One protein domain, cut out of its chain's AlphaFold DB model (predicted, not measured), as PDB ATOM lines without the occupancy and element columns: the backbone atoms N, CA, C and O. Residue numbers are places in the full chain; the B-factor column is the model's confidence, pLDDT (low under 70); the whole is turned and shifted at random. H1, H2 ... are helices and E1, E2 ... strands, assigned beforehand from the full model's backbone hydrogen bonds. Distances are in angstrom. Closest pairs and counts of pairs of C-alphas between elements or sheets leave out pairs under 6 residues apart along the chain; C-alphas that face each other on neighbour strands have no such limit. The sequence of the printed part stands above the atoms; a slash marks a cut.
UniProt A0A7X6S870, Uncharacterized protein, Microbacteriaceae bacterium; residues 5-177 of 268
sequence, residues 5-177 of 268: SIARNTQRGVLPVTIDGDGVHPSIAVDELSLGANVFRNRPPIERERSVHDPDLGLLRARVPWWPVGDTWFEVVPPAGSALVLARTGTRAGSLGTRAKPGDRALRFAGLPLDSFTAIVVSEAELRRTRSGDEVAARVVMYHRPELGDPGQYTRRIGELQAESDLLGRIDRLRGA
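This is residues 5 to 177 of the 268 residues of an uncharacterized protein of Microbacteriaceae bacterium (UniProt A0A7X6S870). A strongly twisted sheet of six strands, E1, E2, E3, E8, E10 and E11, has helices H1, H3 and H4 on one face, and a smaller four-stranded sheet, E5, E6, E7 and E9, lies next to its edge strand E8. The hairpin link of residues 64 to 72, between E6 and E7, reaches out at one end of the longest axis. The printed part has 173 residues, in the order E1 E2 H1 E3 E4 E5 E6 E7 E8 E9 E10 H2 E11 H3 H4, and is of mixed class, helices and strands. The small sheet, in the order E5 E6 E7 E9, is antiparallel, as are the neighbour pairs of the large branched one. The whole is compact, with a radius of gyration of the C-alphas of 16.1 A and spans of 49 by 43 by 28 A.

E1, residues 11 to 19, starts at C-alpha 11 (337.739, 625.796, 454.230), measures 23.8 A and bends by 56 degrees at residue 16. E2 is residues 24 to 26, H1 32 to 39, E3 40 to 42, E4 46 to 49 and E5 51 to 54. E6, 58 to 63, measures 15.7 A, and E7, 73 to 77, 13.0 A. E8, 82 to 88, measures 17.2 A; E9 is 107 to 109. E10, 118 to 123, measures 16.9 A; H2 is 124 to 129. E11, 136 to 144, measures 24.7 A. H3, 153 to 162, measures 14.4 A, and H4, 167 to 177, 15.4 A, ending at C-alpha 177 (343.061, 604.175, 478.406).

E2 and E3 lie on one side of E1 (N 18 to O 25, 2.8 A; N 12 to O 41, 2.8 A), and E11 on the other side (N 13 to O 142, 2.8 A). E1 and E2 form a hairpin. E8 lies on one side of E10, with N 83 and O 122 within hydrogen-bond range at 2.8 A, and E11 on the other side, with N 121 and O 139 at 2.8 A. H1 is on this sheet at a height of 5.5 A, over none of its strands, and touches H3 about perpendicular at 79 degrees, the closest C-alphas being Glu 32 and Thr 155, 6.4 A apart. H4 is on it at a height of 8.9 A, and touches H2, also on it, at 84 degrees, about perpendicular, with the closest C-alphas, Leu 127 and Arg 175, 6.1 A apart. E4 pairs with no named strand. E5, E6 and E7 form a meander, each strand the antiparallel neighbour of the one before, with N 52 and O 60 within hydrogen-bond range at 2.8 A and N 61 and O 75 at 2.9 A, and E9 is the antiparallel neighbour of E7, with N 74 and O 109 at 2.8 A. The closest C-alphas of E8 and E9 are Ala 87 and Leu 107, 7.4 A apart. In H1, H2, H3 and H4 every O i to N i+4 pair is within hydrogen-bond range.

The two farthest C-alphas, Asp 31 and Trp 67, are 50.1 A apart. The printed part has no cut. The link E8 to E9, residues 89 to 106, is long. The mean pLDDT of the printed part is 87.6, and residues 29 to 34, 37, 68 and 93 are under 70.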
ATOM      1  N   SER A   5     339.234 632.355 466.420       80.50
ATOM      2  CA  SER A   5     338.923 633.072 465.190       80.50
ATOM      3  C   SER A   5     339.122 632.160 463.993       80.50
ATOM      4  O   SER A   5     340.162 631.511 463.879       80.50
ATOM      5  N   ILE A   6     338.146 632.154 463.091       80.31
ATOM      6  CA  ILE A   6     338.250 631.519 461.779       80.31
ATOM      7  C   ILE A   6     338.279 632.639 460.751       80.31
ATOM      8  O   ILE A   6     337.355 633.451 460.684       80.31
ATOM      9  N   ALA A   7     339.368 632.701 459.990       80.88
ATOM     10  CA  ALA A   7     339.561 633.746 459.002       80.88
ATOM     11  C   ALA A   7     338.517 633.656 457.882       80.88
ATOM     12  O   ALA A   7     337.965 632.594 457.585       80.88
ATOM     13  N   ARG A   8     338.290 634.788 457.208       76.50
ATOM     14  CA  ARG A   8     337.580 634.780 455.928       76.50
ATOM     15  C   ARG A   8     338.308 633.823 454.976       76.50
ATOM     16  O   ARG A   8     339.537 633.829 454.919       76.50
ATOM     17  N   ASN A   9     337.534 633.015 454.255       82.88
ATOM     18  CA  ASN A   9     337.993 631.997 453.304       82.88
ATOM     19  C   ASN A   9     338.606 630.725 453.914       82.88
ATOM     20  O   ASN A   9     339.186 629.946 453.173       82.88
ATOM     21  N   THR A  10     338.478 630.450 455.216       88.69
ATOM     22  CA  THR A  10     338.847 629.118 455.723       88.69
ATOM     23  C   THR A  10     337.881 628.056 455.193       88.69
ATOM     24  O   THR A  10     336.660 628.174 455.305       88.69
ATOM     25  N   GLN A  11     338.445 626.989 454.653       91.81
ATOM     26  CA  GLN A  11     337.739 625.796 454.230       91.81
ATOM     27  C   GLN A  11     337.849 624.699 455.280       91.81
ATOM     28  O   GLN A  11     338.815 624.622 456.039       91.81
ATOM     29  N   ARG A  12     336.846 623.829 455.297       93.12
ATOM     30  CA  ARG A  12     336.763 622.644 456.137       93.12
ATOM     31  C   ARG A  12     336.606 621.417 455.249       93.12
ATOM     32  O   ARG A  12     335.635 621.336 454.500       93.12
ATOM     33  N   GLY A  13     337.529 620.474 455.371       92.44
ATOM     34  CA  GLY A  13     337.494 619.173 454.714       92.44
ATOM     35  C   GLY A  13     337.211 618.052 455.706       92.44
ATOM     36  O   GLY A  13     337.719 618.077 456.829       92.44
ATOM     37  N   VAL A  14     336.408 617.071 455.297       93.56
ATOM     38  CA  VAL A  14     336.162 615.850 456.076       93.56
ATOM     39  C   VAL A  14     336.277 614.631 455.181       93.56
ATOM     40  O   VAL A  14     335.606 614.552 454.156       93.56
ATOM     41  N   LEU A  15     337.123 613.686 455.583       92.25
ATOM     42  CA  LEU A  15     337.487 612.519 454.783       92.25
ATOM     43  C   LEU A  15     337.405 611.247 455.630       92.25
ATOM     44  O   LEU A  15     337.987 611.226 456.721       92.25
ATOM     45  N   PRO A  16     336.727 610.185 455.166       93.25
ATOM     46  CA  PRO A  16     336.925 608.857 455.729       93.25
ATOM     47  C   PRO A  16     338.326 608.356 455.362       93.25
ATOM     48  O   PRO A  16     338.776 608.522 454.223       93.25
ATOM     49  N   VAL A  17     339.014 607.767 456.335       94.25
ATOM     50  CA  VAL A  17     340.338 607.174 456.144       94.25
ATOM     51  C   VAL A  17     340.442 605.848 456.887       94.25
ATOM     52  O   VAL A  17     339.748 605.633 457.882       94.25
ATOM     53  N   THR A  18     341.348 604.997 456.438       94.81
ATOM     54  CA  THR A  18     341.801 603.805 457.155       94.81
ATOM     55  C   THR A  18     343.203 604.067 457.693       94.81
ATOM     56  O   THR A  18     344.000 604.726 457.027       94.81
ATOM     57  N   ILE A  19     343.489 603.616 458.910       94.31
ATOM     58  CA  ILE A  19     344.817 603.706 459.526       94.31
ATOM     59  C   ILE A  19     345.347 602.292 459.712       94.31
ATOM     60  O   ILE A  19     344.668 601.478 460.336       94.31
ATOM     61  N   ASP A  20     346.545 602.023 459.219       91.31
ATOM     62  CA  ASP A  20     347.195 600.715 459.278       91.31
ATOM     63  C   ASP A  20     348.701 600.853 459.581       91.31
ATOM     64  O   ASP A  20     349.147 601.874 460.116       91.31
ATOM     65  N   GLY A  21     349.473 599.791 459.329       85.81
ATOM     66  CA  GLY A  21     350.920 599.765 459.562       85.81
ATOM     67  C   GLY A  21     351.725 600.681 458.642       85.81
ATOM     68  O   GLY A  21     352.806 601.118 459.040       85.81
ATOM     69  N   ASP A  22     351.192 600.998 457.463       84.69
ATOM     70  CA  ASP A  22     351.848 601.809 456.437       84.69
ATOM     71  C   ASP A  22     351.478 603.295 456.558       84.69
ATOM     72  O   ASP A  22     352.255 604.163 456.154       84.69
ATOM     73  N   GLY A  23     350.339 603.613 457.183       86.31
ATOM     74  CA  GLY A  23     350.003 604.972 457.593       86.31
ATOM     75  C   GLY A  23     348.512 605.273 457.526       86.31
ATOM     76  O   GLY A  23     347.689 604.576 458.111       86.31
ATOM     77  N   VAL A  24     348.166 606.392 456.880       91.06
ATOM     78  CA  VAL A  24     346.775 606.834 456.697       91.06
ATOM     79  C   VAL A  24     346.386 606.736 455.235       91.06
ATOM     80  O   VAL A  24     346.969 607.407 454.393       91.06
ATOM     81  N   HIS A  25     345.322 606.009 454.934       90.50
ATOM     82  CA  HIS A  25     344.849 605.792 453.575       90.50
ATOM     83  C   HIS A  25     343.457 606.406 453.396       90.50
ATOM     84  O   HIS A  25     342.501 605.960 454.035       90.50
ATOM     85  N   PRO A  26     343.298 607.446 452.557       88.06
ATOM     86  CA  PRO A  26     341.978 607.957 452.203       88.06
ATOM     87  C   PRO A  26     341.131 606.863 451.551       88.06
ATOM     88  O   PRO A  26     341.580 606.205 450.619       88.06
ATOM     89  N   SER A  27     339.886 606.689 452.001       80.94
ATOM     90  CA  SER A  27     338.985 605.660 451.451       80.94
ATOM     91  C   SER A  27     338.368 606.048 450.097       80.94
ATOM     92  O   SER A  27     337.534 605.319 449.565       80.94
ATOM     93  N   ILE A  28     338.733 607.212 449.557       74.69
ATOM     94  CA  ILE A  28     338.276 607.733 448.267       74.69
ATOM     95  C   ILE A  28     339.476 607.971 447.356       74.69
ATOM     96  O   ILE A  28     340.556 608.326 447.833       74.69
ATOM     97  N   ALA A  29     339.276 607.808 446.046       67.88
ATOM     98  CA  ALA A  29     340.277 608.201 445.064       67.88
ATOM     99  C   ALA A  29     340.575 609.702 445.209       67.88
ATOM    100  O   ALA A  29     339.670 610.530 445.306       67.88
ATOM    101  N   VAL A  30     341.862 610.024 445.288       66.69
ATOM    102  CA  VAL A  30     342.384 611.364 445.565       66.69
ATOM    103  C   VAL A  30     342.708 612.011 444.217       66.69
ATOM    104  O   VAL A  30     343.862 612.025 443.803       66.69
ATOM    105  N   ASP A  31     341.701 612.503 443.493       69.19
ATOM    106  CA  ASP A  31     341.912 613.382 442.338       69.19
ATOM    107  C   ASP A  31     341.733 614.857 442.735       69.19
ATOM    108  O   ASP A  31     340.791 615.255 443.420       69.19
ATOM    109  N   GLU A  32     342.691 615.684 442.326       64.81
ATOM    110  CA  GLU A  32     342.909 617.052 442.816       64.81
ATOM    111  C   GLU A  32     341.687 617.971 442.663       64.81
ATOM    112  O   GLU A  32     341.294 618.659 443.611       64.81
ATOM    113  N   LEU A  33     341.046 617.940 441.488       64.19
ATOM    114  CA  LEU A  33     339.872 618.764 441.193       64.19
ATOM    115  C   LEU A  33     338.665 618.360 442.049       64.19
ATOM    116  O   LEU A  33     337.923 619.216 442.541       64.19
ATOM    117  N   SER A  34     338.486 617.058 442.263       68.00
ATOM    118  CA  SER A  34     337.383 616.526 443.057       68.00
ATOM    119  C   SER A  34     337.608 616.701 444.553       68.00
ATOM    120  O   SER A  34     336.639 616.899 445.278       68.00
ATOM    121  N   LEU A  35     338.849 616.693 445.047       73.56
ATOM    122  CA  LEU A  35     339.132 616.947 446.465       73.56
ATOM    123  C   LEU A  35     338.743 618.366 446.863       73.56
ATOM    124  O   LEU A  35     338.001 618.554 447.827       73.56
ATOM    125  N   GLY A  36     339.199 619.363 446.104       72.12
ATOM    126  CA  GLY A  36     338.873 620.760 446.381       72.12
ATOM    127  C   GLY A  36     337.363 621.014 446.357       72.12
ATOM    128  O   GLY A  36     336.838 621.656 447.260       72.12
ATOM    129  N   ALA A  37     336.654 620.471 445.363       69.06
ATOM    130  CA  ALA A  37     335.223 620.718 445.180       69.06
ATOM    131  C   ALA A  37     334.311 619.873 446.092       69.06
ATOM    132  O   ALA A  37     333.302 620.376 446.589       69.06
ATOM    133  N   ASN A  38     334.638 618.595 446.315       75.69
ATOM    134  CA  ASN A  38     333.738 617.659 446.999       75.69
ATOM    135  C   ASN A  38     334.022 617.544 448.498       75.69
ATOM    136  O   ASN A  38     333.098 617.306 449.283       75.69
ATOM    137  N   VAL A  39     335.282 617.716 448.903       82.44
ATOM    138  CA  VAL A  39     335.719 617.490 450.285       82.44
ATOM    139  C   VAL A  39     335.785 618.797 451.059       82.44
ATOM    140  O   VAL A  39     335.246 618.880 452.163       82.44
ATOM    141  N   PHE A  40     336.435 619.817 450.497       86.56
ATOM    142  CA  PHE A  40     336.670 621.084 451.183       86.56
ATOM    143  C   PHE A  40     335.533 622.071 450.927       86.56
ATOM    144  O   PHE A  40     335.294 622.527 449.815       86.56
ATOM    145  N   ARG A  41     334.820 622.442 451.992       88.25
ATOM    146  CA  ARG A  41     333.724 623.415 451.935       88.25
ATOM    147  C   ARG A  41     334.107 624.692 452.656       88.25
ATOM    148  O   ARG A  41     334.675 624.642 453.745       88.25
ATOM    149  N   ASN A  42     333.755 625.837 452.078       86.62
ATOM    150  CA  ASN A  42     333.938 627.124 452.742       86.62
ATOM    151  C   ASN A  42     333.160 627.149 454.058       86.62
ATOM    152  O   ASN A  42     331.970 626.825 454.101       86.62
ATOM    153  N   ARG A  43     333.838 627.551 455.131       85.50
ATOM    154  CA  ARG A  43     333.217 627.767 456.431       85.50
ATOM    155  C   ARG A  43     332.896 629.256 456.591       85.50
ATOM    156  O   ARG A  43     333.723 630.090 456.216       85.50
ATOM    157  N   PRO A  44     331.736 629.610 457.169       83.31
ATOM    158  CA  PRO A  44     331.481 630.983 457.578       83.31
ATOM    159  C   PRO A  44     332.590 631.484 458.517       83.31
ATOM    160  O   PRO A  44     333.064 630.710 459.359       83.31
ATOM    161  N   PRO A  45     333.020 632.752 458.386       83.44
ATOM    162  CA  PRO A  45     333.998 633.319 459.298       83.44
ATOM    163  C   PRO A  45     333.426 633.343 460.715       83.44
ATOM    164  O   PRO A  45     332.241 633.602 460.916       83.44
ATOM    165  N   ILE A  46     334.293 633.092 461.690       82.19
ATOM    166  CA  ILE A  46     333.957 633.190 463.108       82.19
ATOM    167  C   ILE A  46     334.848 634.264 463.706       82.19
ATOM    168  O   ILE A  46     336.075 634.126 463.731       82.19
ATOM    169  N   GLU A  47     334.228 635.332 464.193       77.75
ATOM    170  CA  GLU A  47     334.927 636.453 464.801       77.75
ATOM    171  C   GLU A  47     334.796 636.373 466.330       77.75
ATOM    172  O   GLU A  47     333.746 636.650 466.899       77.75
ATOM    173  N   ARG A  48     335.902 636.022 467.003       79.94
ATOM    174  CA  ARG A  48     336.078 636.125 468.465       79.94
ATOM    175  C   ARG A  48     335.106 635.290 469.317       79.94
ATOM    176  O   ARG A  48     334.625 635.753 470.350       79.94
ATOM    177  N   GLU A  49     334.888 634.029 468.964       86.25
ATOM    178  CA  GLU A  49     334.089 633.118 469.794       86.25
ATOM    179  C   GLU A  49     334.925 632.440 470.883       86.25
ATOM    180  O   GLU A  49     336.103 632.148 470.703       86.25
ATOM    181  N   ARG A  50     334.333 632.142 472.044       87.81
ATOM    182  CA  ARG A  50     335.012 631.333 473.075       87.81
ATOM    183  C   ARG A  50     334.902 629.837 472.821       87.81
ATOM    184  O   ARG A  50     335.713 629.079 473.345       87.81
ATOM    185  N   SER A  51     333.917 629.414 472.041       91.88
ATOM    186  CA  SER A  51     333.673 628.011 471.748       91.88
ATOM    187  C   SER A  51     332.999 627.856 470.399       91.88
ATOM    188  O   SER A  51     332.016 628.538 470.146       91.88
ATOM    189  N   VAL A  52     333.486 626.918 469.599       92.19
ATOM    190  CA  VAL A  52     332.952 626.574 468.288       92.19
ATOM    191  C   VAL A  52     332.609 625.092 468.299       92.19
ATOM    192  O   VAL A  52     333.457 624.262 468.630       92.19
ATOM    193  N   HIS A  53     331.377 624.754 467.931       93.50
ATOM    194  CA  HIS A  53     330.980 623.365 467.737       93.50
ATOM    195  C   HIS A  53     331.245 622.941 466.291       93.50
ATOM    196  O   HIS A  53     330.934 623.656 465.334       93.50
ATOM    197  N   ASP A  54     331.812 621.758 466.130       93.38
ATOM    198  CA  ASP A  54     332.050 621.111 464.857       93.38
ATOM    199  C   ASP A  54     331.434 619.703 464.887       93.38
ATOM    200  O   ASP A  54     331.682 618.952 465.827       93.38
ATOM    201  N   PRO A  55     330.616 619.329 463.891       91.94
ATOM    202  CA  PRO A  55     329.862 618.079 463.945       91.94
ATOM    203  C   PRO A  55     330.746 616.824 463.921       91.94
ATOM    204  O   PRO A  55     330.365 615.814 464.505       91.94
ATOM    205  N   ASP A  56     331.919 616.881 463.285       94.50
ATOM    206  CA  ASP A  56     332.814 615.722 463.156       94.50
ATOM    207  C   ASP A  56     333.979 615.772 464.151       94.50
ATOM    208  O   ASP A  56     334.468 614.731 464.584       94.50
ATOM    209  N   LEU A  57     334.421 616.975 464.526       94.31
ATOM    210  CA  LEU A  57     335.553 617.192 465.429       94.31
ATOM    211  C   LEU A  57     335.140 617.375 466.897       94.31
ATOM    212  O   LEU A  57     335.953 617.134 467.787       94.31
ATOM    213  N   GLY A  58     333.895 617.774 467.159       95.06
ATOM    214  CA  GLY A  58     333.370 618.052 468.492       95.06
ATOM    215  C   GLY A  58     333.511 619.522 468.890       95.06
ATOM    216  O   GLY A  58     333.210 620.425 468.113       95.06
ATOM    217  N   LEU A  59     333.926 619.792 470.126       95.50
ATOM    218  CA  LEU A  59     333.961 621.144 470.683       95.50
ATOM    219  C   LEU A  59     335.378 621.717 470.671       95.50
ATOM    220  O   LEU A  59     336.273 621.192 471.331       95.50
ATOM    221  N   LEU A  60     335.553 622.855 470.009       94.50
ATOM    222  CA  LEU A  60     336.749 623.680 470.106       94.50
ATOM    223  C   LEU A  60     336.461 624.802 471.099       94.50
ATOM    224  O   LEU A  60     335.437 625.470 470.977       94.50
ATOM    225  N   ARG A  61     337.326 625.041 472.085       94.38
ATOM    226  CA  ARG A  61     337.110 626.117 473.065       94.38
ATOM    227  C   ARG A  61     338.393 626.801 473.504       94.38
ATOM    228  O   ARG A  61     339.407 626.150 473.722       94.38
ATOM    229  N   ALA A  62     338.315 628.110 473.696       92.50
ATOM    230  CA  ALA A  62     339.315 628.897 474.395       92.50
ATOM    231  C   ALA A  62     339.060 628.821 475.907       92.50
ATOM    232  O   ALA A  62     337.937 629.010 476.383       92.50
ATOM    233  N   ARG A  63     340.111 628.553 476.673       92.06
ATOM    234  CA  ARG A  63     340.106 628.507 478.130       92.06
ATOM    235  C   ARG A  63     340.980 629.623 478.678       92.06
ATOM    236  O   ARG A  63     342.079 629.881 478.197       92.06
ATOM    237  N   VAL A  64     340.462 630.270 479.714       86.94
ATOM    238  CA  VAL A  64     341.180 631.264 480.503       86.94
ATOM    239  C   VAL A  64     341.229 630.723 481.927       86.94
ATOM    240  O   VAL A  64     340.182 630.301 482.434       86.94
ATOM    241  N   PRO A  65     342.404 630.672 482.563       84.00
ATOM    242  CA  PRO A  65     342.485 630.255 483.947       84.00
ATOM    243  C   PRO A  65     341.771 631.268 484.839       84.00
ATOM    244  O   PRO A  65     341.787 632.473 484.602       84.00
ATOM    245  N   TRP A  66     341.127 630.751 485.877       81.25
ATOM    246  CA  TRP A  66     340.440 631.557 486.883       81.25
ATOM    247  C   TRP A  66     341.412 632.334 487.789       81.25
ATOM    248  O   TRP A  66     341.024 633.358 488.339       81.25
ATOM    249  N   TRP A  67     342.674 631.890 487.886       76.88
ATOM    250  CA  TRP A  67     343.777 632.638 488.498       76.88
ATOM    251  C   TRP A  67     344.716 633.211 487.424       76.88
ATOM    252  O   TRP A  67     345.121 632.470 486.527       76.88
ATOM    253  N   PRO A  68     345.137 634.485 487.538       68.12
ATOM    254  CA  PRO A  68     345.908 635.209 486.523       68.12
ATOM    255  C   PRO A  68     347.360 634.731 486.346       68.12
ATOM    256  O   PRO A  68     348.110 635.346 485.600       68.12
ATOM    257  N   VAL A  69     347.769 633.657 487.029       76.56
ATOM    258  CA  VAL A  69     349.131 633.098 486.957       76.56
ATOM    259  C   VAL A  69     349.256 632.035 485.856       76.56
ATOM    260  O   VAL A  69     350.362 631.696 485.452       76.56
ATOM    261  N   GLY A  70     348.140 631.492 485.359       74.12
ATOM    262  CA  GLY A  70     348.166 630.511 484.276       74.12
ATOM    263  C   GLY A  70     348.126 631.155 482.891       74.12
ATOM    264  O   GLY A  70     347.412 632.136 482.677       74.12
ATOM    265  N   ASP A  71     348.802 630.535 481.928       84.25
ATOM    266  CA  ASP A  71     348.625 630.867 480.515       84.25
ATOM    267  C   ASP A  71     347.239 630.446 480.026       84.25
ATOM    268  O   ASP A  71     346.633 629.496 480.524       84.25
ATOM    269  N   THR A  72     346.719 631.151 479.026       89.19
ATOM    270  CA  THR A  72     345.472 630.772 478.355       89.19
ATOM    271  C   THR A  72     345.743 629.653 477.360       89.19
ATOM    272  O   THR A  72     346.788 629.649 476.716       89.19
ATOM    273  N   TRP A  73     344.802 628.727 477.193       92.31
ATOM    274  CA  TRP A  73     344.972 627.594 476.282       92.31
ATOM    275  C   TRP A  73     343.701 627.317 475.492       92.31
ATOM    276  O   TRP A  73     342.614 627.796 475.814       92.31
ATOM    277  N   PHE A  74     343.833 626.511 474.452       93.75
ATOM    278  CA  PHE A  74     342.731 626.035 473.636       93.75
ATOM    279  C   PHE A  74     342.543 624.544 473.857       93.75
ATOM    280  O   PHE A  74     343.507 623.822 474.098       93.75
ATOM    281  N   GLU A  75     341.302 624.079 473.783       95.25
ATOM    282  CA  GLU A  75     340.956 622.670 473.916       95.25
ATOM    283  C   GLU A  75     340.145 622.215 472.711       95.25
ATOM    284  O   GLU A  75     339.229 622.913 472.274       95.25
ATOM    285  N   VAL A  76     340.463 621.023 472.217       96.38
ATOM    286  CA  VAL A  76     339.662 620.291 471.236       96.38
ATOM    287  C   VAL A  76     339.137 619.044 471.929       96.38
ATOM    288  O   VAL A  76     339.911 618.199 472.380       96.38
ATOM    289  N   VAL A  77     337.819 618.958 472.059       96.25
ATOM    290  CA  VAL A  77     337.114 617.861 472.722       96.25
ATOM    291  C   VAL A  77     336.402 617.043 471.648       96.25
ATOM    292  O   VAL A  77     335.565 617.619 470.952       96.25
ATOM    293  N   PRO A  78     336.687 615.735 471.505       96.00
ATOM    294  CA  PRO A  78     335.999 614.907 470.522       96.00
ATOM    295  C   PRO A  78     334.495 614.811 470.820       96.00
ATOM    296  O   PRO A  78     334.082 614.987 471.973       96.00
ATOM    297  N   PRO A  79     333.672 614.454 469.818       95.81
ATOM    298  CA  PRO A  79     332.276 614.098 470.042       95.81
ATOM    299  C   PRO A  79     332.134 612.954 471.058       95.81
ATOM    300  O   PRO A  79     333.064 612.176 471.299       95.81
ATOM    301  N   ALA A  80     330.958 612.822 471.673       93.25
ATOM    302  CA  ALA A  80     330.671 611.689 472.552       93.25
ATOM    303  C   ALA A  80     330.816 610.355 471.792       93.25
ATOM    304  O   ALA A  80     330.389 610.252 470.645       93.25
ATOM    305  N   GLY A  81     331.434 609.349 472.423       93.94
ATOM    306  CA  GLY A  81     331.698 608.052 471.791       93.94
ATOM    307  C   GLY A  81     332.844 608.050 470.773       93.94
ATOM    308  O   GLY A  81     332.990 607.074 470.038       93.94
ATOM    309  N   SER A  82     333.659 609.109 470.730       95.88
ATOM    310  CA  SER A  82     334.816 609.243 469.839       95.88
ATOM    311  C   SER A  82     336.086 609.661 470.588       95.88
ATOM    312  O   SER A  82     336.035 610.275 471.655       95.88
ATOM    313  N   ALA A  83     337.247 609.394 470.000       95.06
ATOM    314  CA  ALA A  83     338.555 609.777 470.515       95.06
ATOM    315  C   ALA A  83     339.388 610.499 469.444       95.06
ATOM    316  O   ALA A  83     339.285 610.207 468.253       95.06
ATOM    317  N   LEU A  84     340.236 611.436 469.881       95.19
ATOM    318  CA  LEU A  84     341.230 612.087 469.022       95.19
ATOM    319  C   LEU A  84     342.526 611.275 469.026       95.19
ATOM    320  O   LEU A  84     343.226 611.232 470.041       95.19
ATOM    321  N   VAL A  85     342.863 610.673 467.889       93.81
ATOM    322  CA  VAL A  85     344.157 609.994 467.687       93.81
ATOM    323  C   VAL A  85     345.259 611.028 467.488       93.81
ATOM    324  O   VAL A  85     346.323 610.964 468.105       93.81
ATOM    325  N   LEU A  86     344.963 612.028 466.664       92.94
ATOM    326  CA  LEU A  86     345.864 613.106 466.297       92.94
ATOM    327  C   LEU A  86     345.083 614.415 466.284       92.94
ATOM    328  O   LEU A  86     343.949 614.457 465.813       92.94
ATOM    329  N   ALA A  87     345.709 615.489 466.742       93.75
ATOM    330  CA  ALA A  87     345.304 616.839 466.392       93.75
ATOM    331  C   ALA A  87     346.550 617.728 466.359       93.75
ATOM    332  O   ALA A  87     347.360 617.682 467.288       93.75
ATOM    333  N   ARG A  88     346.715 618.505 465.289       93.19
ATOM    334  CA  ARG A  88     347.877 619.367 465.065       93.19
ATOM    335  C   ARG A  88     347.499 620.669 464.378       93.19
ATOM    336  O   ARG A  88     346.560 620.707 463.589       93.19
ATOM    337  N   THR A  89     348.272 621.714 464.632       89.94
ATOM    338  CA  THR A  89     348.086 623.063 464.067       89.94
ATOM    339  C   THR A  89     349.147 623.419 463.019       89.94
ATOM    340  O   THR A  89     349.558 624.569 462.906       89.94
ATOM    341  N   GLY A  90     349.694 622.411 462.335       84.25
ATOM    342  CA  GLY A  90     350.793 622.539 461.375       84.25
ATOM    343  C   GLY A  90     351.739 621.339 461.424       84.25
ATOM    344  O   GLY A  90     351.485 620.380 462.152       84.25
ATOM    345  N   THR A  91     352.845 621.401 460.686       77.00
ATOM    346  CA  THR A  91     353.811 620.293 460.510       77.00
ATOM    347  C   THR A  91     355.047 620.375 461.414       77.00
ATOM    348  O   THR A  91     355.871 619.467 461.420       77.00
ATOM    349  N   ARG A  92     355.208 621.459 462.186       75.62
ATOM    350  CA  ARG A  92     356.388 621.676 463.044       75.62
ATOM    351  C   ARG A  92     356.318 620.866 464.340       75.62
ATOM    352  O   ARG A  92     355.246 620.718 464.923       75.62
ATOM    353  N   ALA A  93     357.475 620.447 464.852       62.47
ATOM    354  CA  ALA A  93     357.587 619.893 466.199       62.47
ATOM    355  C   ALA A  93     357.017 620.895 467.227       62.47
ATOM    356  O   ALA A  93     357.442 622.047 467.274       62.47
ATOM    357  N   GLY A  94     356.008 620.474 467.999       70.12
ATOM    358  CA  GLY A  94     355.270 621.330 468.942       70.12
ATOM    359  C   GLY A  94     353.886 621.799 468.470       70.12
ATOM    360  O   GLY A  94     353.155 622.391 469.257       70.12
ATOM    361  N   SER A  95     353.481 621.501 467.230       86.00
ATOM    362  CA  SER A  95     352.110 621.756 466.749       86.00
ATOM    363  C   SER A  95     351.088 620.725 467.238       86.00
ATOM    364  O   SER A  95     349.887 620.912 467.042       86.00
ATOM    365  N   LEU A  96     351.557 619.622 467.828       90.19
ATOM    366  CA  LEU A  96     350.735 618.518 468.312       90.19
ATOM    367  C   LEU A  96     350.019 618.893 469.608       90.19
ATOM    368  O   LEU A  96     350.635 619.364 470.563       90.19
ATOM    369  N   GLY A  97     348.720 618.615 469.656       90.38
ATOM    370  CA  GLY A  97     347.930 618.768 470.867       90.38
ATOM    371  C   GLY A  97     348.369 617.781 471.942       90.38
ATOM    372  O   GLY A  97     348.678 616.623 471.652       90.38
ATOM    373  N   THR A  98     348.353 618.222 473.195       91.25
ATOM    374  CA  THR A  98     348.756 617.403 474.344       91.25
ATOM    375  C   THR A  98     347.591 617.169 475.291       91.25
ATOM    376  O   THR A  98     346.686 617.989 475.425       91.25
ATOM    377  N   ARG A  99     347.588 616.022 475.967       90.31
ATOM    378  CA  ARG A  99     346.647 615.764 477.061       90.31
ATOM    379  C   ARG A  99     347.242 616.309 478.346       90.31
ATOM    380  O   ARG A  99     348.438 616.147 478.572       90.31
ATOM    381  N   ALA A 100     346.423 616.933 479.186       86.50
ATOM    382  CA  ALA A 100     346.906 617.403 480.480       86.50
ATOM    383  C   ALA A 100     347.112 616.248 481.460       86.50
ATOM    384  O   ALA A 100     348.025 616.296 482.283       86.50
ATOM    385  N   LYS A 101     346.273 615.214 481.363       85.00
ATOM    386  CA  LYS A 101     346.392 613.976 482.128       85.00
ATOM    387  C   LYS A 101     346.178 612.755 481.229       85.00
ATOM    388  O   LYS A 101     345.432 612.846 480.248       85.00
ATOM    389  N   PRO A 102     346.787 611.603 481.553       77.56
ATOM    390  CA  PRO A 102     346.383 610.328 480.969       77.56
ATOM    391  C   PRO A 102     344.870 610.127 481.141       77.56
ATOM    392  O   PRO A 102     344.332 610.408 482.209       77.56
ATOM    393  N   GLY A 103     344.181 609.712 480.077       76.44
ATOM    394  CA  GLY A 103     342.720 609.555 480.067       76.44
ATOM    395  C   GLY A 103     341.917 610.815 479.711       76.44
ATOM    396  O   GLY A 103     340.730 610.705 479.410       76.44
ATOM    397  N   ASP A 104     342.530 612.005 479.645       86.12
ATOM    398  CA  ASP A 104     341.811 613.190 479.164       86.12
ATOM    399  C   ASP A 104     341.413 613.014 477.690       86.12
ATOM    400  O   ASP A 104     342.246 612.817 476.797       86.12
ATOM    401  N   ARG A 105     340.113 613.149 477.412       88.62
ATOM    402  CA  ARG A 105     339.590 613.111 476.037       88.62
ATOM    403  C   ARG A 105     339.966 614.363 475.243       88.62
ATOM    404  O   ARG A 105     340.082 614.299 474.023       88.62
ATOM    405  N   ALA A 106     340.161 615.487 475.932       92.88
ATOM    406  CA  ALA A 106     340.487 616.768 475.323       92.88
ATOM    407  C   ALA A 106     341.988 616.905 475.030       92.88
ATOM    408  O   ALA A 106     342.826 616.608 475.883       92.88
ATOM    409  N   LEU A 107     342.317 617.435 473.853       94.44
ATOM    410  CA  LEU A 107     343.672 617.864 473.507       94.44
ATOM    411  C   LEU A 107     343.818 619.368 473.717       94.44
ATOM    412  O   LEU A 107     342.943 620.138 473.321       94.44
ATOM    413  N   ARG A 108     344.921 619.777 474.343       94.19
ATOM    414  CA  ARG A 108     345.262 621.160 474.665       94.19
ATOM    415  C   ARG A 108     346.299 621.720 473.704       94.19
ATOM    416  O   ARG A 108     347.207 621.011 473.277       94.19
ATOM    417  N   PHE A 109     346.175 623.013 473.430       93.00
ATOM    418  CA  PHE A 109     347.080 623.777 472.580       93.00
ATOM    419  C   PHE A 109     347.357 625.146 473.202       93.00
ATOM    420  O   PHE A 109     346.441 625.781 473.723       93.00
ATOM    421  N   ALA A 110     348.593 625.634 473.097       89.19
ATOM    422  CA  ALA A 110     348.920 627.017 473.457       89.19
ATOM    423  C   ALA A 110     348.331 628.023 472.447       89.19
ATOM    424  O   ALA A 110     347.895 629.109 472.817       89.19
ATOM    425  N   GLY A 111     348.247 627.628 471.175       87.44
ATOM    426  CA  GLY A 111     347.593 628.371 470.102       87.44
ATOM    427  C   GLY A 111     346.859 627.420 469.164       87.44
ATOM    428  O   GLY A 111     347.340 626.317 468.917       87.44
ATOM    429  N   LEU A 112     345.704 627.834 468.644       88.00
ATOM    430  CA  LEU A 112     344.890 627.015 467.742       88.00
ATOM    431  C   LEU A 112     344.602 627.760 466.425       88.00
ATOM    432  O   LEU A 112     343.479 628.228 466.226       88.00
ATOM    433  N   PRO A 113     345.603 627.921 465.535       88.38
ATOM    434  CA  PRO A 113     345.385 628.483 464.209       88.38
ATOM    435  C   PRO A 113     344.554 627.504 463.374       88.38
ATOM    436  O   PRO A 113     345.036 626.489 462.870       88.38
ATOM    437  N   LEU A 114     343.259 627.798 463.267       86.81
ATOM    438  CA  LEU A 114     342.319 626.947 462.546       86.81
ATOM    439  C   LEU A 114     342.530 626.982 461.035       86.81
ATOM    440  O   LEU A 114     341.960 626.164 460.351       86.81
ATOM    441  N   ASP A 115     343.346 627.862 460.472       86.44
ATOM    442  CA  ASP A 115     343.670 627.830 459.042       86.44
ATOM    443  C   ASP A 115     344.657 626.726 458.634       86.44
ATOM    444  O   ASP A 115     344.858 626.513 457.443       86.44
ATOM    445  N   SER A 116     345.254 626.022 459.595       87.75
ATOM    446  CA  SER A 116     346.223 624.941 459.358       87.75
ATOM    447  C   SER A 116     345.994 623.739 460.282       87.75
ATOM    448  O   SER A 116     346.898 622.935 460.540       87.75
ATOM    449  N   PHE A 117     344.777 623.609 460.806       93.12
ATOM    450  CA  PHE A 117     344.432 622.581 461.776       93.12
ATOM    451  C   PHE A 117     344.052 621.262 461.094       93.12
ATOM    452  O   PHE A 117     343.239 621.231 460.177       93.12
ATOM    453  N   THR A 118     344.589 620.150 461.587       94.56
ATOM    454  CA  THR A 118     344.217 618.798 461.158       94.56
ATOM    455  C   THR A 118     344.017 617.916 462.376       94.56
ATOM    456  O   THR A 118     344.847 617.919 463.283       94.56
ATOM    457  N   ALA A 119     342.954 617.119 462.381       95.88
ATOM    458  CA  ALA A 119     342.708 616.117 463.404       95.88
ATOM    459  C   ALA A 119     342.196 614.805 462.812       95.88
ATOM    460  O   ALA A 119     341.529 614.796 461.780       95.88
ATOM    461  N   ILE A 120     342.494 613.710 463.507       95.88
ATOM    462  CA  ILE A 120     342.012 612.364 463.213       95.88
ATOM    463  C   ILE A 120     341.131 611.920 464.375       95.88
ATOM    464  O   ILE A 120     341.580 611.849 465.524       95.88
ATOM    465  N   VAL A 121     339.882 611.615 464.053       96.94
ATOM    466  CA  VAL A 121     338.840 611.189 464.980       96.94
ATOM    467  C   VAL A 121     338.518 609.726 464.703       96.94
ATOM    468  O   VAL A 121     338.273 609.344 463.560       96.94
ATOM    469  N   VAL A 122     338.494 608.908 465.751       96.94
ATOM    470  CA  VAL A 122     338.118 607.490 465.681       96.94
ATOM    471  C   VAL A 122     336.957 607.247 466.632       96.94
ATOM    472  O   VAL A 122     336.915 607.826 467.717       96.94
ATOM    473  N   SER A 123     336.002 606.403 466.238       96.94
ATOM    474  CA  SER A 123     334.930 606.011 467.156       96.94
ATOM    475  C   SER A 123     335.468 605.069 468.235       96.94
ATOM    476  O   SER A 123     336.270 604.178 467.967       96.94
ATOM    477  N   GLU A 124     335.009 605.212 469.471       95.69
ATOM    478  CA  GLU A 124     335.403 604.294 470.542       95.69
ATOM    479  C   GLU A 124     334.892 602.870 470.287       95.69
ATOM    480  O   GLU A 124     335.513 601.906 470.726       95.69
ATOM    481  N   ALA A 125     333.772 602.720 469.574       95.62
ATOM    482  CA  ALA A 125     333.286 601.415 469.132       95.62
ATOM    483  C   ALA A 125     334.310 600.724 468.219       95.62
ATOM    484  O   ALA A 125     334.595 599.544 468.406       95.62
ATOM    485  N   GLU A 126     334.917 601.472 467.296       95.94
ATOM    486  CA  GLU A 126     335.966 600.956 466.420       95.94
ATOM    487  C   GLU A 126     337.227 600.574 467.200       95.94
ATOM    488  O   GLU A 126     337.775 599.492 466.990       95.94
ATOM    489  N   LEU A 127     337.645 601.407 468.159       94.50
ATOM    490  CA  LEU A 127     338.791 601.106 469.027       94.50
ATOM    491  C   LEU A 127     338.588 599.830 469.851       94.50
ATOM    492  O   LEU A 127     339.549 599.104 470.079       94.50
ATOM    493  N   ARG A 128     337.352 599.555 470.290       94.06
ATOM    494  CA  ARG A 128     336.995 598.333 471.032       94.06
ATOM    495  C   ARG A 128     336.886 597.104 470.127       94.06
ATOM    496  O   ARG A 128     337.136 595.996 470.589       94.06
ATOM    497  N   ARG A 129     336.475 597.292 468.869       94.25
ATOM    498  CA  ARG A 129     336.297 596.214 467.883       94.25
ATOM    499  C   ARG A 129     337.632 595.675 467.367       94.25
ATOM    500  O   ARG A 129     337.743 594.477 467.130       94.25
ATOM    501  N   THR A 130     338.604 596.560 467.179       92.81
ATOM    502  CA  THR A 130     339.894 596.284 466.527       92.81
ATOM    503  C   THR A 130     341.007 596.003 467.543       92.81
ATOM    504  O   THR A 130     341.001 596.534 468.656       92.81
ATOM    505  N   ARG A 131     341.980 595.166 467.174       91.06
ATOM    506  CA  ARG A 131     343.158 594.799 467.978       91.06
ATOM    507  C   ARG A 131     344.405 595.575 467.544       91.06
ATOM    508  O   ARG A 131     344.398 596.289 466.543       91.06
ATOM    509  N   SER A 132     345.480 595.471 468.329       89.12
ATOM    510  CA  SER A 132     346.780 596.042 467.947       89.12
ATOM    511  C   SER A 132     347.251 595.418 466.630       89.12
ATOM    512  O   SER A 132     347.179 594.201 466.469       89.12
ATOM    513  N   GLY A 133     347.672 596.266 465.691       86.00
ATOM    514  CA  GLY A 133     348.034 595.881 464.325       86.00
ATOM    515  C   GLY A 133     346.874 595.809 463.325       86.00
ATOM    516  O   GLY A 133     347.142 595.819 462.128       86.00
ATOM    517  N   ASP A 134     345.613 595.786 463.773       91.56
ATOM    518  CA  ASP A 134     344.466 595.809 462.857       91.56
ATOM    519  C   ASP A 134     344.306 597.190 462.210       91.56
ATOM    520  O   ASP A 134     344.560 598.223 462.841       91.56
ATOM    521  N   GLU A 135     343.782 597.195 460.986       93.31
ATOM    522  CA  GLU A 135     343.316 598.406 460.318       93.31
ATOM    523  C   GLU A 135     342.172 599.063 461.108       93.31
ATOM    524  O   GLU A 135     341.260 598.394 461.607       93.31
ATOM    525  N   VAL A 136     342.198 600.392 461.205       95.88
ATOM    526  CA  VAL A 136     341.232 601.174 461.985       95.88
ATOM    527  C   VAL A 136     340.533 602.193 461.100       95.88
ATOM    528  O   VAL A 136     341.167 603.092 460.547       95.88
ATOM    529  N   ALA A 137     339.203 602.107 461.027       96.38
ATOM    530  CA  ALA A 137     338.401 603.113 460.346       96.38
ATOM    531  C   ALA A 137     338.364 604.428 461.145       96.38
ATOM    532  O   ALA A 137     338.011 604.471 462.328       96.38
ATOM    533  N   ALA A 138     338.686 605.532 460.480       96.25
ATOM    534  CA  ALA A 138     338.793 606.849 461.082       96.25
ATOM    535  C   ALA A 138     338.211 607.941 460.178       96.25
ATOM    536  O   ALA A 138     337.834 607.734 459.023       96.25
ATOM    537  N   ARG A 139     338.141 609.151 460.727       96.06
ATOM    538  CA  ARG A 139     337.758 610.355 460.001       96.06
ATOM    539  C   ARG A 139     338.791 611.434 460.225       96.06
ATOM    540  O   ARG A 139     339.134 611.749 461.362       96.06
ATOM    541  N   VAL A 140     339.241 612.044 459.143       95.25
ATOM    542  CA  VAL A 140     340.096 613.220 459.212       95.25
ATOM    543  C   VAL A 140     339.237 614.459 459.057       95.25
ATOM    544  O   VAL A 140     338.408 614.541 458.152       95.25
ATOM    545  N   VAL A 141     339.462 615.429 459.935       95.12
ATOM    546  CA  VAL A 141     338.909 616.776 459.837       95.12
ATOM    547  C   VAL A 141     340.066 617.732 459.606       95.12
ATOM    548  O   VAL A 141     340.982 617.828 460.424       95.12
ATOM    549  N   MET A 142     340.028 618.437 458.483       93.88
ATOM    550  CA  MET A 142     341.018 619.438 458.118       93.88
ATOM    551  C   MET A 142     340.358 620.798 458.050       93.88
ATOM    552  O   MET A 142     339.262 620.950 457.516       93.88
ATOM    553  N   TYR A 143     341.065 621.794 458.539       92.44
ATOM    554  CA  TYR A 143     340.784 623.172 458.237       92.44
ATOM    555  C   TYR A 143     341.991 623.748 457.524       92.44
ATOM    556  O   TYR A 143     343.138 623.505 457.903       92.44
ATOM    557  N   HIS A 144     341.709 624.480 456.461       89.81
ATOM    558  CA  HIS A 144     342.718 624.947 455.536       89.81
ATOM    559  C   HIS A 144     342.340 626.329 455.030       89.81
ATOM    560  O   HIS A 144     341.173 626.577 454.721       89.81
ATOM    561  N   ARG A 145     343.300 627.243 454.936       89.81
ATOM    562  CA  ARG A 145     343.110 628.477 454.173       89.81
ATOM    563  C   ARG A 145     343.647 628.249 452.759       89.81
ATOM    564  O   ARG A 145     344.848 628.041 452.629       89.81
ATOM    565  N   PRO A 146     342.800 628.324 451.722       86.75
ATOM    566  CA  PRO A 146     343.228 628.098 450.358       86.75
ATOM    567  C   PRO A 146     344.247 629.159 449.933       86.75
ATOM    568  O   PRO A 146     344.027 630.364 450.087       86.75
ATOM    569  N   GLU A 147     345.357 628.689 449.384       86.19
ATOM    570  CA  GLU A 147     346.392 629.466 448.725       86.19
ATOM    571  C   GLU A 147     345.961 629.692 447.272       86.19
ATOM    572  O   GLU A 147     345.726 628.753 446.506       86.19
ATOM    573  N   LEU A 148     345.774 630.959 446.900       82.81
ATOM    574  CA  LEU A 148     345.369 631.326 445.545       82.81
ATOM    575  C   LEU A 148     346.516 631.040 444.570       82.81
ATOM    576  O   LEU A 148     347.626 631.522 444.766       82.81
ATOM    577  N   GLY A 149     346.221 630.305 443.498       81.88
ATOM    578  CA  GLY A 149     347.196 629.980 442.453       81.88
ATOM    579  C   GLY A 149     348.030 628.725 442.714       81.88
ATOM    580  O   GLY A 149     348.856 628.386 441.874       81.88
ATOM    581  N   ASP A 150     347.790 628.016 443.818       85.25
ATOM    582  CA  ASP A 150     348.436 626.736 444.098       85.25
ATOM    583  C   ASP A 150     347.426 625.578 444.028       85.25
ATOM    584  O   ASP A 150     346.669 625.344 444.977       85.25
ATOM    585  N   PRO A 151     347.363 624.856 442.898       76.25
ATOM    586  CA  PRO A 151     346.418 623.757 442.739       76.25
ATOM    587  C   PRO A 151     346.786 622.570 443.654       76.25
ATOM    588  O   PRO A 151     345.906 621.986 444.293       76.25
ATOM    589  N   GLY A 152     348.087 622.315 443.855       84.69
ATOM    590  CA  GLY A 152     348.594 621.138 444.566       84.69
ATOM    591  C   GLY A 152     348.434 621.173 446.088       84.69
ATOM    592  O   GLY A 152     348.794 620.205 446.764       84.69
ATOM    593  N   GLN A 153     347.903 622.259 446.655       87.38
ATOM    594  CA  GLN A 153     347.770 622.447 448.102       87.38
ATOM    595  C   GLN A 153     347.013 621.310 448.802       87.38
ATOM    596  O   GLN A 153     347.436 620.856 449.865       87.38
ATOM    597  N   TYR A 154     345.925 620.805 448.207       85.88
ATOM    598  CA  TYR A 154     345.107 619.756 448.827       85.88
ATOM    599  C   TYR A 154     345.829 618.408 448.810       85.88
ATOM    600  O   TYR A 154     345.860 617.712 449.825       85.88
ATOM    601  N   THR A 155     346.475 618.075 447.690       85.94
ATOM    602  CA  THR A 155     347.281 616.858 447.553       85.94
ATOM    603  C   THR A 155     348.456 616.872 448.524       85.94
ATOM    604  O   THR A 155     348.663 615.892 449.235       85.94
ATOM    605  N   ARG A 156     349.178 617.998 448.645       87.44
ATOM    606  CA  ARG A 156     350.249 618.141 449.645       87.44
ATOM    607  C   ARG A 156     349.713 617.965 451.060       87.44
ATOM    608  O   ARG A 156     350.323 617.255 451.852       87.44
ATOM    609  N   ARG A 157     348.546 618.538 451.369       86.25
ATOM    610  CA  ARG A 157     347.947 618.431 452.704       86.25
ATOM    611  C   ARG A 157     347.570 616.999 453.080       86.25
ATOM    612  O   ARG A 157     347.719 616.612 454.239       86.25
ATOM    613  N   ILE A 158     347.099 616.214 452.116       86.81
ATOM    614  CA  ILE A 158     346.834 614.784 452.307       86.81
ATOM    615  C   ILE A 158     348.151 614.007 452.396       86.81
ATOM    616  O   ILE A 158     348.290 613.175 453.286       86.81
ATOM    617  N   GLY A 159     349.150 614.326 451.572       87.06
ATOM    618  CA  GLY A 159     350.481 613.719 451.659       87.06
ATOM    619  C   GLY A 159     351.145 613.927 453.027       87.06
ATOM    620  O   GLY A 159     351.709 613.001 453.598       87.06
ATOM    621  N   GLU A 160     350.999 615.112 453.626       87.62
ATOM    622  CA  GLU A 160     351.470 615.394 454.992       87.62
ATOM    623  C   GLU A 160     350.774 614.553 456.069       87.62
ATOM    624  O   GLU A 160     351.300 614.414 457.175       87.62
ATOM    625  N   LEU A 161     349.548 614.097 455.812       86.62
ATOM    626  CA  LEU A 161     348.811 613.208 456.705       86.62
ATOM    627  C   LEU A 161     349.279 611.761 456.524       86.62
ATOM    628  O   LEU A 161     349.459 611.060 457.511       86.62
ATOM    629  N   GLN A 162     349.494 611.346 455.275       87.25
ATOM    630  CA  GLN A 162     350.018 610.024 454.926       87.25
ATOM    631  C   GLN A 162     351.418 609.795 455.503       87.25
ATOM    632  O   GLN A 162     351.730 608.695 455.934       87.25
ATOM    633  N   ALA A 163     352.234 610.848 455.569       85.44
ATOM    634  CA  ALA A 163     353.572 610.806 456.150       85.44
ATOM    635  C   ALA A 163     353.598 610.789 457.695       85.44
ATOM    636  O   ALA A 163     354.683 610.760 458.280       85.44
ATOM    637  N   GLU A 164     352.449 610.866 458.378       84.50
ATOM    638  CA  GLU A 164     352.411 610.841 459.844       84.50
ATOM    639  C   GLU A 164     352.705 609.428 460.364       84.50
ATOM    640  O   GLU A 164     351.907 608.504 460.221       84.50
ATOM    641  N   SER A 165     353.850 609.286 461.025       71.88
ATOM    642  CA  SER A 165     354.253 608.063 461.712       71.88
ATOM    643  C   SER A 165     353.715 608.010 463.154       71.88
ATOM    644  O   SER A 165     353.307 609.019 463.728       71.88
ATOM    645  N   ASP A 166     353.698 606.817 463.763       84.69
ATOM    646  CA  ASP A 166     353.229 606.562 465.147       84.69
ATOM    647  C   ASP A 166     351.704 606.696 465.388       84.69
ATOM    648  O   ASP A 166     351.236 606.865 466.518       84.69
ATOM    649  N   LEU A 167     350.868 606.583 464.354       90.25
ATOM    650  CA  LEU A 167     349.413 606.600 464.559       90.25
ATOM    651  C   LEU A 167     348.894 605.340 465.260       90.25
ATOM    652  O   LEU A 167     348.098 605.459 466.194       90.25
ATOM    653  N   LEU A 168     349.392 604.156 464.897       89.94
ATOM    654  CA  LEU A 168     349.023 602.907 465.572       89.94
ATOM    655  C   LEU A 168     349.425 602.904 467.052       89.94
ATOM    656  O   LEU A 168     348.614 602.557 467.907       89.94
ATOM    657  N   GLY A 169     350.619 603.400 467.391       90.25
ATOM    658  CA  GLY A 169     351.055 603.519 468.786       90.25
ATOM    659  C   GLY A 169     350.192 604.491 469.604       90.25
ATOM    660  O   GLY A 169     349.987 604.316 470.808       90.25
ATOM    661  N   ARG A 170     349.629 605.531 468.976       91.19
ATOM    662  CA  ARG A 170     348.633 606.415 469.615       91.19
ATOM    663  C   ARG A 170     347.285 605.725 469.794       91.19
ATOM    664  O   ARG A 170     346.664 605.901 470.840       91.19
ATOM    665  N   ILE A 171     346.849 604.945 468.810       93.69
ATOM    666  CA  ILE A 171     345.625 604.140 468.883       93.69
ATOM    667  C   ILE A 171     345.728 603.123 470.022       93.69
ATOM    668  O   ILE A 171     344.818 603.046 470.845       93.69
ATOM    669  N   ASP A 172     346.846 602.411 470.146       92.56
ATOM    670  CA  ASP A 172     347.047 601.429 471.214       92.56
ATOM    671  C   ASP A 172     347.037 602.073 472.604       92.56
ATOM    672  O   ASP A 172     346.400 601.560 473.526       92.56
ATOM    673  N   ARG A 173     347.628 603.265 472.749       90.44
ATOM    674  CA  ARG A 173     347.513 604.061 473.984       90.44
ATOM    675  C   ARG A 173     346.064 604.444 474.301       90.44
ATOM    676  O   ARG A 173     345.667 604.410 475.464       90.44
ATOM    677  N   LEU A 174     345.268 604.794 473.289       91.19
ATOM    678  CA  LEU A 174     343.845 605.095 473.470       91.19
ATOM    679  C   LEU A 174     343.040 603.855 473.863       91.19
ATOM    680  O   LEU A 174     342.186 603.949 474.741       91.19
ATOM    681  N   ARG A 175     343.328 602.696 473.262       92.31
ATOM    682  CA  ARG A 175     342.717 601.414 473.641       92.31
ATOM    683  C   ARG A 175     343.010 601.078 475.101       92.31
ATOM    684  O   ARG A 175     342.083 600.751 475.837       92.31
ATOM    685  N   GLY A 176     344.267 601.222 475.527       89.12
ATOM    686  CA  GLY A 176     344.672 601.024 476.921       89.12
ATOM    687  C   GLY A 176     343.894 601.924 477.884       89.12
ATOM    688  O   GLY A 176     343.281 601.429 478.827       89.12
ATOM    689  N   ALA A 177     343.816 603.225 477.588       87.44
ATOM    690  CA  ALA A 177     343.061 604.175 478.406       87.44
ATOM    691  C   ALA A 177     341.556 603.835 478.491       87.44
ATOM    692  O   ALA A 177     340.966 603.915 479.567       87.44
TER     693      ALA A 177